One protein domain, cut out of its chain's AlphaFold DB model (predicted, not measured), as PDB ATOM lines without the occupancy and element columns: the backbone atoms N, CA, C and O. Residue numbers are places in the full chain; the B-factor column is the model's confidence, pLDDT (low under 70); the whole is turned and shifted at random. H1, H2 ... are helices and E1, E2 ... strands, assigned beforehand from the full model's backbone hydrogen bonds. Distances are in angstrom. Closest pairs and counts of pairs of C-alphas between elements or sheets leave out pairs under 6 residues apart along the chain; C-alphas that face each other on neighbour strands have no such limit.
ATOM      1  N   GLU A  13     117.509  42.911  91.940       80.88
ATOM      2  CA  GLU A  13     116.530  43.279  90.903       80.88
ATOM      3  C   GLU A  13     115.159  42.592  91.043       80.88
ATOM      4  O   GLU A  13     114.216  42.955  90.342       80.88
ATOM      5  N   SER A  14     115.037  41.612  91.942       85.38
ATOM      6  CA  SER A  14     113.768  40.959  92.288       85.38
ATOM      7  C   SER A  14     113.158  41.445  93.610       85.38
ATOM      8  O   SER A  14     112.081  40.994  93.991       85.38
ATOM      9  N   GLY A  15     113.836  42.354  94.319       88.50
ATOM     10  CA  GLY A  15     113.376  42.928  95.581       88.50
ATOM     11  C   GLY A  15     112.339  44.047  95.439       88.50
ATOM     12  O   GLY A  15     111.954  44.465  94.345       88.50
ATOM     13  N   TYR A  16     111.900  44.562  96.583       89.94
ATOM     14  CA  TYR A  16     110.957  45.673  96.674       89.94
ATOM     15  C   TYR A  16     111.119  46.413  98.005       89.94
ATOM     16  O   TYR A  16     111.645  45.868  98.976       89.94
ATOM     17  N   VAL A  17     110.623  47.648  98.054       90.88
ATOM     18  CA  VAL A  17     110.372  48.373  99.303       90.88
ATOM     19  C   VAL A  17     108.865  48.497  99.465       90.88
ATOM     20  O   VAL A  17     108.187  49.002  98.571       90.88
ATOM     21  N   ARG A  18     108.338  48.025 100.596       93.56
ATOM     22  CA  ARG A  18     106.910  48.067 100.920       93.56
ATOM     23  C   ARG A  18     106.698  48.820 102.223       93.56
ATOM     24  O   ARG A  18     107.313  48.499 103.236       93.56
ATOM     25  N   TRP A  19     105.788  49.784 102.190       95.62
ATOM     26  CA  TRP A  19     105.315  50.503 103.365       95.62
ATOM     27  C   TRP A  19     104.039  49.846 103.865       95.62
ATOM     28  O   TRP A  19     103.108  49.602 103.092       95.62
ATOM     29  N   MET A  20     104.009  49.559 105.162       95.44
ATOM     30  CA  MET A  20     102.882  48.918 105.829       95.44
ATOM     31  C   MET A  20     102.474  49.743 107.045       95.44
ATOM     32  O   MET A  20     103.328  50.338 107.704       95.44
ATOM     33  N   LEU A  21     101.180  49.760 107.338       95.62
ATOM     34  CA  LEU A  21     100.611  50.311 108.562       95.62
ATOM     35  C   LEU A  21      99.720  49.229 109.167       95.62
ATOM     36  O   LEU A  21      98.854  48.718 108.467       95.62
ATOM     37  N   GLU A  22      99.967  48.859 110.425       94.62
ATOM     38  CA  GLU A  22      99.228  47.785 111.117       94.62
ATOM     39  C   GLU A  22      99.144  46.488 110.288       94.62
ATOM     40  O   GLU A  22      98.076  45.924 110.074       94.62
ATOM     41  N   ASP A  23     100.290  46.048 109.758       92.31
ATOM     42  CA  ASP A  23     100.437  44.865 108.894       92.31
ATOM     43  C   ASP A  23      99.664  44.910 107.557       92.31
ATOM     44  O   ASP A  23      99.738  43.971 106.760       92.31
ATOM     45  N   ALA A  24      98.994  46.022 107.240       96.06
ATOM     46  CA  ALA A  24      98.351  46.245 105.953       96.06
ATOM     47  C   ALA A  24      99.290  46.982 104.976       96.06
ATOM     48  O   ALA A  24      99.844  48.033 105.321       96.06
ATOM     49  N   PRO A  25      99.482  46.482 103.738       95.50
ATOM     50  CA  PRO A  25     100.297  47.160 102.736       95.50
ATOM     51  C   PRO A  25      99.609  48.437 102.240       95.50
ATOM     52  O   PRO A  25      98.483  48.391 101.751       95.50
ATOM     53  N   LEU A  26     100.308  49.571 102.323       96.50
ATOM     54  CA  LEU A  26      99.830  50.857 101.807       96.50
ATOM     55  C   LEU A  26     100.384  51.155 100.416       96.50
ATOM     56  O   LEU A  26      99.683  51.672  99.549       96.50
ATOM     57  N   PHE A  27     101.669  50.868 100.219       96.06
ATOM     58  CA  PHE A  27     102.388  51.226  99.007       96.06
ATOM     59  C   PHE A  27     103.607  50.327  98.815       96.06
ATOM     60  O   PHE A  27     104.234  49.898  99.786       96.06
ATOM     61  N   GLU A  28     103.959  50.057  97.562       94.06
ATOM     62  CA  GLU A  28     105.117  49.246  97.200       94.06
ATOM     63  C   GLU A  28     105.829  49.824  95.981       94.06
ATOM     64  O   GLU A  28     105.200  50.241  95.008       94.06
ATOM     65  N   ILE A  29     107.160  49.798  96.030       90.56
ATOM     66  CA  ILE A  29     108.038  50.095  94.904       90.56
ATOM     67  C   ILE A  29     108.869  48.840  94.608       90.56
ATOM     68  O   ILE A  29     109.752  48.499  95.403       90.56
ATOM     69  N   PRO A  30     108.644  48.157  93.471       90.94
ATOM     70  CA  PRO A  30     109.496  47.053  93.053       90.94
ATOM     71  C   PRO A  30     110.816  47.589  92.486       90.94
ATOM     72  O   PRO A  30     110.836  48.610  91.787       90.94
ATOM     73  N   SER A  31     111.924  46.890  92.733       89.12
ATOM     74  CA  SER A  31     113.275  47.343  92.358       89.12
ATOM     75  C   SER A  31     113.454  47.560  90.852       89.12
ATOM     76  O   SER A  31     114.224  48.432  90.448       89.12
ATOM     77  N   VAL A  32     112.674  46.870  90.011       86.69
ATOM     78  CA  VAL A  32     112.646  47.068  88.550       86.69
ATOM     79  C   VAL A  32     112.368  48.517  88.139       86.69
ATOM     80  O   VAL A  32     112.859  48.972  87.110       86.69
ATOM     81  N   THR A  33     111.619  49.273  88.945       85.62
ATOM     82  CA  THR A  33     111.351  50.695  88.670       85.62
ATOM     83  C   THR A  33     112.596  51.568  88.831       85.62
ATOM     84  O   THR A  33     112.708  52.604  88.175       85.62
ATOM     85  N   LEU A  34     113.552  51.133  89.658       84.38
ATOM     86  CA  LEU A  34     114.824  51.811  89.902       84.38
ATOM     87  C   LEU A  34     115.908  51.347  88.921       84.38
ATOM     88  O   LEU A  34     116.701  52.167  88.457       84.38
ATOM     89  N   THR A  35     115.919  50.058  88.563       85.62
ATOM     90  CA  THR A  35     116.932  49.471  87.666       85.62
ATOM     91  C   THR A  35     116.592  49.605  86.184       85.62
ATOM     92  O   THR A  35     117.490  49.627  85.343       85.62
ATOM     93  N   LYS A  36     115.310  49.756  85.833       85.75
ATOM     94  CA  LYS A  36     114.839  49.969  84.455       85.75
ATOM     95  C   LYS A  36     114.015  51.255  84.365       85.75
ATOM     96  O   LYS A  36     112.814  51.195  84.092       85.75
ATOM     97  N   PRO A  37     114.635  52.433  84.574       85.19
ATOM     98  CA  PRO A  37     113.912  53.690  84.482       85.19
ATOM     99  C   PRO A  37     113.346  53.870  83.065       85.19
ATOM    100  O   PRO A  37     114.004  53.461  82.094       85.19
ATOM    101  N   PRO A  38     112.164  54.504  82.916       86.44
ATOM    102  CA  PRO A  38     111.576  54.794  81.613       86.44
ATOM    103  C   PRO A  38     112.600  55.443  80.687       86.44
ATOM    104  O   PRO A  38     113.292  56.382  81.081       86.44
ATOM    105  N   GLN A  39     112.729  54.926  79.469       89.38
ATOM    106  CA  GLN A  39     113.672  55.450  78.486       89.38
ATOM    107  C   GLN A  39     112.963  56.439  77.567       89.38
ATOM    108  O   GLN A  39     111.806  56.245  77.196       89.38
ATOM    109  N   LYS A  50     119.687  55.477  88.599       68.81
ATOM    110  CA  LYS A  50     119.941  56.580  89.544       68.81
ATOM    111  C   LYS A  50     120.213  56.125  90.971       68.81
ATOM    112  O   LYS A  50     120.745  56.915  91.742       68.81
ATOM    113  N   LEU A  51     119.818  54.903  91.322       74.12
ATOM    114  CA  LEU A  51     119.968  54.379  92.672       74.12
ATOM    115  C   LEU A  51     120.520  52.950  92.632       74.12
ATOM    116  O   LEU A  51     119.930  52.102  91.958       74.12
ATOM    117  N   PRO A  52     121.615  52.669  93.348       72.94
ATOM    118  CA  PRO A  52     122.014  51.305  93.651       72.94
ATOM    119  C   PRO A  52     121.015  50.705  94.654       72.94
ATOM    120  O   PRO A  52     120.651  51.326  95.647       72.94
ATOM    121  N   ILE A  53     120.518  49.508  94.352       77.69
ATOM    122  CA  ILE A  53     119.418  48.860  95.091       77.69
ATOM    123  C   ILE A  53     119.884  47.964  96.250       77.69
ATOM    124  O   ILE A  53     119.050  47.438  96.981       77.69
ATOM    125  N   GLU A  54     121.195  47.791  96.427       75.38
ATOM    126  CA  GLU A  54     121.782  46.863  97.406       75.38
ATOM    127  C   GLU A  54     122.756  47.545  98.386       75.38
ATOM    128  O   GLU A  54     123.557  46.884  99.042       75.38
ATOM    129  N   GLU A  55     122.693  48.870  98.536       73.44
ATOM    130  CA  GLU A  55     123.556  49.561  99.499       73.44
ATOM    131  C   GLU A  55     123.092  49.354 100.952       73.44
ATOM    132  O   GLU A  55     121.897  49.469 101.241       73.44
ATOM    133  N   PRO A  56     124.015  49.089 101.898       74.62
ATOM    134  CA  PRO A  56     123.689  49.071 103.319       74.62
ATOM    135  C   PRO A  56     123.279  50.473 103.794       74.62
ATOM    136  O   PRO A  56     123.924  51.471 103.473       74.62
ATOM    137  N   LEU A  57     122.215  50.548 104.598       76.00
ATOM    138  CA  LEU A  57     121.617  51.808 105.051       76.00
ATOM    139  C   LEU A  57     121.569  51.909 106.578       76.00
ATOM    140  O   LEU A  57     121.499  50.909 107.293       76.00
ATOM    141  N   TYR A  58     121.541  53.148 107.068       79.56
ATOM    142  CA  TYR A  58     121.237  53.461 108.461       79.56
ATOM    143  C   TYR A  58     119.736  53.685 108.634       79.56
ATOM    144  O   TYR A  58     119.097  54.314 107.791       79.56
ATOM    145  N   ILE A  59     119.191  53.251 109.769       82.69
ATOM    146  CA  ILE A  59     117.858  53.669 110.200       82.69
ATOM    147  C   ILE A  59     118.029  54.909 111.079       82.69
ATOM    148  O   ILE A  59     118.686  54.854 112.119       82.69
ATOM    149  N   ILE A  60     117.454  56.031 110.649       88.19
ATOM    150  CA  ILE A  60     117.511  57.309 111.363       88.19
ATOM    151  C   ILE A  60     116.084  57.726 111.705       88.19
ATOM    152  O   ILE A  60     115.252  57.873 110.814       88.19
ATOM    153  N   PHE A  61     115.826  57.961 112.991       89.94
ATOM    154  CA  PHE A  61     114.601  58.593 113.469       89.94
ATOM    155  C   PHE A  61     114.954  59.969 114.012       89.94
ATOM    156  O   PHE A  61     115.758  60.098 114.937       89.94
ATOM    157  N   ASN A  62     114.371  61.007 113.432       89.38
ATOM    158  CA  ASN A  62     114.561  62.376 113.869       89.38
ATOM    159  C   ASN A  62     113.240  63.140 113.814       89.38
ATOM    160  O   ASN A  62     112.346  62.832 113.032       89.38
ATOM    161  N   ILE A  63     113.153  64.182 114.634       86.75
ATOM    162  CA  ILE A  63     112.142  65.222 114.477       86.75
ATOM    163  C   ILE A  63     112.825  66.363 113.737       86.75
ATOM    164  O   ILE A  63     113.871  66.851 114.169       86.75
ATOM    165  N   ALA A  64     112.247  66.788 112.621       82.19
ATOM    166  CA  ALA A  64     112.752  67.908 111.849       82.19
ATOM    167  C   ALA A  64     111.623  68.892 111.561       82.19
ATOM    168  O   ALA A  64     110.505  68.503 111.228       82.19
ATOM    169  N   VAL A  65     111.940  70.180 111.654       78.56
ATOM    170  CA  VAL A  65     111.058  71.255 111.210       78.56
ATOM    171  C   VAL A  65     111.856  72.088 110.217       78.56
ATOM    172  O   VAL A  65     112.903  72.630 110.565       78.56
ATOM    173  N   ALA A  66     111.406  72.148 108.964       81.12
ATOM    174  CA  ALA A  66     112.163  72.756 107.875       81.12
ATOM    175  C   ALA A  66     111.306  73.753 107.090       81.12
ATOM    176  O   ALA A  66     110.285  73.388 106.506       81.12
ATOM    177  N   ARG A  67     111.772  75.005 107.000       75.81
ATOM    178  CA  ARG A  67     111.120  76.049 106.189       75.81
ATOM    179  C   ARG A  67     111.021  75.644 104.716       75.81
ATOM    180  O   ARG A  67     110.009  75.903 104.076       75.81
ATOM    181  N   ALA A  68     112.047  74.966 104.197       80.81
ATOM    182  CA  ALA A  68     112.079  74.480 102.817       80.81
ATOM    183  C   ALA A  68     110.952  73.478 102.499       80.81
ATOM    184  O   ALA A  68     110.605  73.302 101.337       80.81
ATOM    185  N   TRP A  69     110.370  72.838 103.518       76.69
ATOM    186  CA  TRP A  69     109.239  71.914 103.383       76.69
ATOM    187  C   TRP A  69     107.900  72.581 103.733       76.69
ATOM    188  O   TRP A  69     106.917  71.902 104.011       76.69
ATOM    189  N   GLY A  70     107.855  73.918 103.748       73.50
ATOM    190  CA  GLY A  70     106.642  74.691 104.021       73.50
ATOM    191  C   GLY A  70     106.251  74.754 105.499       73.50
ATOM    192  O   GLY A  70     105.149  75.195 105.819       73.50
ATOM    193  N   ALA A  71     107.128  74.329 106.415       76.94
ATOM    194  CA  ALA A  71     106.866  74.464 107.841       76.94
ATOM    195  C   ALA A  71     107.084  75.916 108.297       76.94
ATOM    196  O   ALA A  71     108.047  76.580 107.913       76.94
ATOM    197  N   THR A  72     106.177  76.423 109.127       74.75
ATOM    198  CA  THR A  72     106.311  77.714 109.811       74.75
ATOM    199  C   THR A  72     105.728  77.554 111.215       74.75
ATOM    200  O   THR A  72     104.519  77.313 111.322       74.75
ATOM    201  N   PRO A  73     106.559  77.626 112.279       77.75
ATOM    202  CA  PRO A  73     108.034  77.719 112.292       77.75
ATOM    203  C   PRO A  73     108.734  76.489 111.651       77.75
ATOM    204  O   PRO A  73     108.058  75.491 111.413       77.75
ATOM    205  N   PRO A  74     110.055  76.526 111.347       73.31
ATOM    206  CA  PRO A  74     111.021  77.563 111.696       73.31
ATOM    207  C   PRO A  74     110.865  78.816 110.839       73.31
ATOM    208  O   PRO A  74     110.798  78.767 109.613       73.31
ATOM    209  N   ASN A  75     110.903  79.962 111.509       80.44
ATOM    210  CA  ASN A  75     110.968  81.285 110.902       80.44
ATOM    211  C   ASN A  75     112.412  81.616 110.480       80.44
ATOM    212  O   ASN A  75     112.951  82.663 110.839       80.44
ATOM    213  N   ALA A  76     113.050  80.695 109.744       74.88
ATOM    214  CA  ALA A  76     114.415  80.874 109.250       74.88
ATOM    215  C   ALA A  76     114.509  82.211 108.495       74.88
ATOM    216  O   ALA A  76     113.597  82.532 107.736       74.88
ATOM    217  N   ASP A  77     115.552  83.002 108.745       78.38
ATOM    218  CA  ASP A  77     115.776  84.370 108.228       78.38
ATOM    219  C   ASP A  77     114.809  85.467 108.721       78.38
ATOM    220  O   ASP A  77     115.026  86.643 108.441       78.38
ATOM    221  N   ILE A  78     113.748  85.118 109.454       82.94
ATOM    222  CA  ILE A  78     112.739  86.065 109.955       82.94
ATOM    223  C   ILE A  78     112.966  86.363 111.440       82.94
ATOM    224  O   ILE A  78     112.812  87.512 111.859       82.94
ATOM    225  N   GLY A  79     113.321  85.348 112.238       82.69
ATOM    226  CA  GLY A  79     113.526  85.509 113.675       82.69
ATOM    227  C   GLY A  79     113.458  84.203 114.481       82.69
ATOM    228  O   GLY A  79     113.563  83.116 113.909       82.69
ATOM    229  N   PRO A  80     113.291  84.292 115.817       85.19
ATOM    230  CA  PRO A  80     113.088  83.137 116.701       85.19
ATOM    231  C   PRO A  80     111.810  82.356 116.346       85.19
ATOM    232  O   PRO A  80     111.118  82.682 115.387       85.19
ATOM    233  N   CYS A  81     111.449  81.332 117.132       87.00
ATOM    234  CA  CYS A  81     110.273  80.484 116.871       87.00
ATOM    235  C   CYS A  81     109.021  81.285 116.467       87.00
ATOM    236  O   CYS A  81     108.404  80.971 115.456       87.00
ATOM    237  N   ARG A  82     108.703  82.374 117.182       89.94
ATOM    238  CA  ARG A  82     107.522  83.221 116.926       89.94
ATOM    239  C   ARG A  82     107.658  84.197 115.744       89.94
ATOM    240  O   ARG A  82     106.703  84.889 115.420       89.94
ATOM    241  N   GLY A  83     108.815  84.246 115.090       88.50
ATOM    242  CA  GLY A  83     109.109  85.200 114.023       88.50
ATOM    243  C   GLY A  83     109.508  86.571 114.572       88.50
ATOM    244  O   GLY A  83     110.218  86.653 115.573       88.50
ATOM    245  N   ASN A  84     109.089  87.642 113.902       86.94
ATOM    246  CA  ASN A  84     109.361  89.032 114.272       86.94
ATOM    247  C   ASN A  84     108.066  89.857 114.377       86.94
ATOM    248  O   ASN A  84     106.972  89.339 114.179       86.94
ATOM    249  N   ALA A  85     108.190  91.157 114.666       82.06
ATOM    250  CA  ALA A  85     107.047  92.047 114.906       82.06
ATOM    251  C   ALA A  85     106.030  92.130 113.746       82.06
ATOM    252  O   ALA A  85     104.875  92.475 113.981       82.06
ATOM    253  N   SER A  86     106.437  91.806 112.514       84.38
ATOM    254  CA  SER A  86     105.592  91.925 111.319       84.38
ATOM    255  C   SER A  86     105.279  90.583 110.649       84.38
ATOM    256  O   SER A  86     104.478  90.546 109.710       84.38
ATOM    257  N   LYS A  87     105.941  89.491 111.056       85.75
ATOM    258  CA  LYS A  87     105.854  88.168 110.423       85.75
ATOM    259  C   LYS A  87     105.965  87.045 111.469       85.75
ATOM    260  O   LYS A  87     106.994  86.984 112.137       85.75
ATOM    261  N   PRO A  88     105.002  86.107 111.537       85.81
ATOM    262  CA  PRO A  88     103.766  86.063 110.747       85.81
ATOM    263  C   PRO A  88     102.853  87.261 111.058       85.81
ATOM    264  O   PRO A  88     102.947  87.840 112.134       85.81
ATOM    265  N   VAL A  89     102.016  87.675 110.103       89.19
ATOM    266  CA  VAL A  89     101.158  88.860 110.285       89.19
ATOM    267  C   VAL A  89     100.150  88.565 111.404       89.19
ATOM    268  O   VAL A  89      99.429  87.571 111.293       89.19
ATOM    269  N   PRO A  90     100.073  89.384 112.470       90.56
ATOM    270  CA  PRO A  90      99.126  89.149 113.555       90.56
ATOM    271  C   PRO A  90      97.691  88.983 113.042       90.56
ATOM    272  O   PRO A  90      97.235  89.746 112.192       90.56
ATOM    273  N   GLY A  91      96.988  87.973 113.556       88.44
ATOM    274  CA  GLY A  91      95.608  87.661 113.169       88.44
ATOM    275  C   GLY A  91      95.449  86.717 111.970       88.44
ATOM    276  O   GLY A  91      94.317  86.352 111.661       88.44
ATOM    277  N   THR A  92      96.529  86.274 111.315       90.88
ATOM    278  CA  THR A  92      96.435  85.255 110.252       90.88
ATOM    279  C   THR A  92      96.504  83.822 110.792       90.88
ATOM    280  O   THR A  92      96.929  83.569 111.924       90.88
ATOM    281  N   TYR A  93      96.109  82.852 109.961       89.19
ATOM    282  CA  TYR A  93      96.225  81.426 110.283       89.19
ATOM    283  C   TYR A  93      97.673  81.028 110.605       89.19
ATOM    284  O   TYR A  93      97.919  80.288 111.556       89.19
ATOM    285  N   GLU A  94      98.645  81.558 109.862       86.62
ATOM    286  CA  GLU A  94     100.071  81.285 110.049       86.62
ATOM    287  C   GLU A  94     100.589  81.832 111.381       86.62
ATOM    288  O   GLU A  94     101.430  81.190 112.012       86.62
ATOM    289  N   PHE A  95     100.074  82.986 111.826       89.12
ATOM    290  CA  PHE A  95     100.377  83.539 113.147       89.12
ATOM    291  C   PHE A  95      99.882  82.612 114.251       89.12
ATOM    292  O   PHE A  95     100.678  82.180 115.082       89.12
ATOM    293  N   ASN A  96      98.608  82.216 114.204       89.12
ATOM    294  CA  ASN A  96      98.028  81.317 115.205       89.12
ATOM    295  C   ASN A  96      98.722  79.947 115.211       89.12
ATOM    296  O   ASN A  96      99.054  79.419 116.270       89.12
ATOM    297  N   LYS A  97      99.009  79.385 114.031       88.25
ATOM    298  CA  LYS A  97      99.743  78.121 113.888       88.25
ATOM    299  C   LYS A  97     101.154  78.218 114.463       88.25
ATOM    300  O   LYS A  97     101.577  77.318 115.184       88.25
ATOM    301  N   THR A  98     101.864  79.308 114.172       89.12
ATOM    302  CA  THR A  98     103.194  79.560 114.732       89.12
ATOM    303  C   THR A  98     103.135  79.625 116.244       89.12
ATOM    304  O   THR A  98     103.959  79.011 116.916       89.12
ATOM    305  N   GLN A  99     102.138  80.334 116.770       89.19
ATOM    306  CA  GLN A  99     102.006  80.543 118.194       89.19
ATOM    307  C   GLN A  99     101.755  79.220 118.922       89.19
ATOM    308  O   GLN A  99     102.545  78.854 119.789       89.19
ATOM    309  N   ASN A 100     100.793  78.434 118.435       89.56
ATOM    310  CA  ASN A 100     100.493  77.097 118.944       89.56
ATOM    311  C   ASN A 100     101.712  76.164 118.919       89.56
ATOM    312  O   ASN A 100     101.990  75.494 119.905       89.56
ATOM    313  N   ILE A 101     102.468  76.117 117.815       89.06
ATOM    314  CA  ILE A 101     103.665  75.262 117.731       89.06
ATOM    315  C   ILE A 101     104.733  75.720 118.732       89.06
ATOM    316  O   ILE A 101     105.356  74.885 119.384       89.06
ATOM    317  N   CYS A 102     104.951  77.031 118.866       89.56
ATOM    318  CA  CYS A 102     105.936  77.564 119.803       89.56
ATOM    319  C   CYS A 102     105.546  77.354 121.271       89.56
ATOM    320  O   CYS A 102     106.433  77.193 122.108       89.56
ATOM    321  N   ASP A 103     104.248  77.355 121.577       91.81
ATOM    322  CA  ASP A 103     103.719  77.118 122.923       91.81
ATOM    323  C   ASP A 103     103.771  75.629 123.309       91.81
ATOM    324  O   ASP A 103     103.847  75.304 124.490       91.81
ATOM    325  N   SER A 104     103.818  74.725 122.325       89.12
ATOM    326  CA  SER A 104     103.932  73.274 122.538       89.12
ATOM    327  C   SER A 104     105.340  72.783 122.897       89.12
ATOM    328  O   SER A 104     105.514  71.591 123.141       89.12
ATOM    329  N   PHE A 105     106.368  73.639 122.907       87.06
ATOM    330  CA  PHE A 105     107.711  73.205 123.307       87.06
ATOM    331  C   PHE A 105     107.850  73.094 124.838       87.06
ATOM    332  O   PHE A 105     107.422  74.002 125.550       87.06
TER     333      PHE A 105
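Overview. This is residues 13 to 39 and 50 to 105 of the 293 residues of an uncharacterized protein of Aphanomyces astaci (UniProt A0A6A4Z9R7). With little regular structure, the printed part is two small lobes far apart: a strand hairpin, E1 and E2, with short H1 beyond its open end, and loops round H2. Residues 55 to 63, standing free, bridge them. Of 83 printed residues, 28 are in named elements, in order E1, E2, H1, H2: mixed class, one antiparallel sheet. The whole is extended, radius of gyration of the C-alphas 20.2 A, spanning 56 by 33 by 24 A.

Arrangement. E1, residues 16 to 21, and E2, residues 24 to 30, form a hairpin, antiparallel at 163 degrees; N 17 and O 29 are within hydrogen-bond range, 2.9 A. H1, residues 32 to 35, is only just apart from E1, closest 8.4 A. H2, residues 93 to 103, is apart from E1, E2 and H1. Every O i to N i+4 pair of H2 is within hydrogen-bond range; H1 is too short for one.

Along the chain. E1 begins at C-alpha 16 (110.957, 45.673, 96.674) and spans 16.4 A, E2 17.1 A, H1 5.0 A. H2 spans 15.3 A, ending at C-alpha 103 (103.719, 77.118, 122.923).

Size, cuts and confidence. Residues 40 to 49 are not printed; C-alphas 39 and 50 are 12.8 A apart. Residues 50 to 92 hold no named element. Residue 50 has pLDDT under 70.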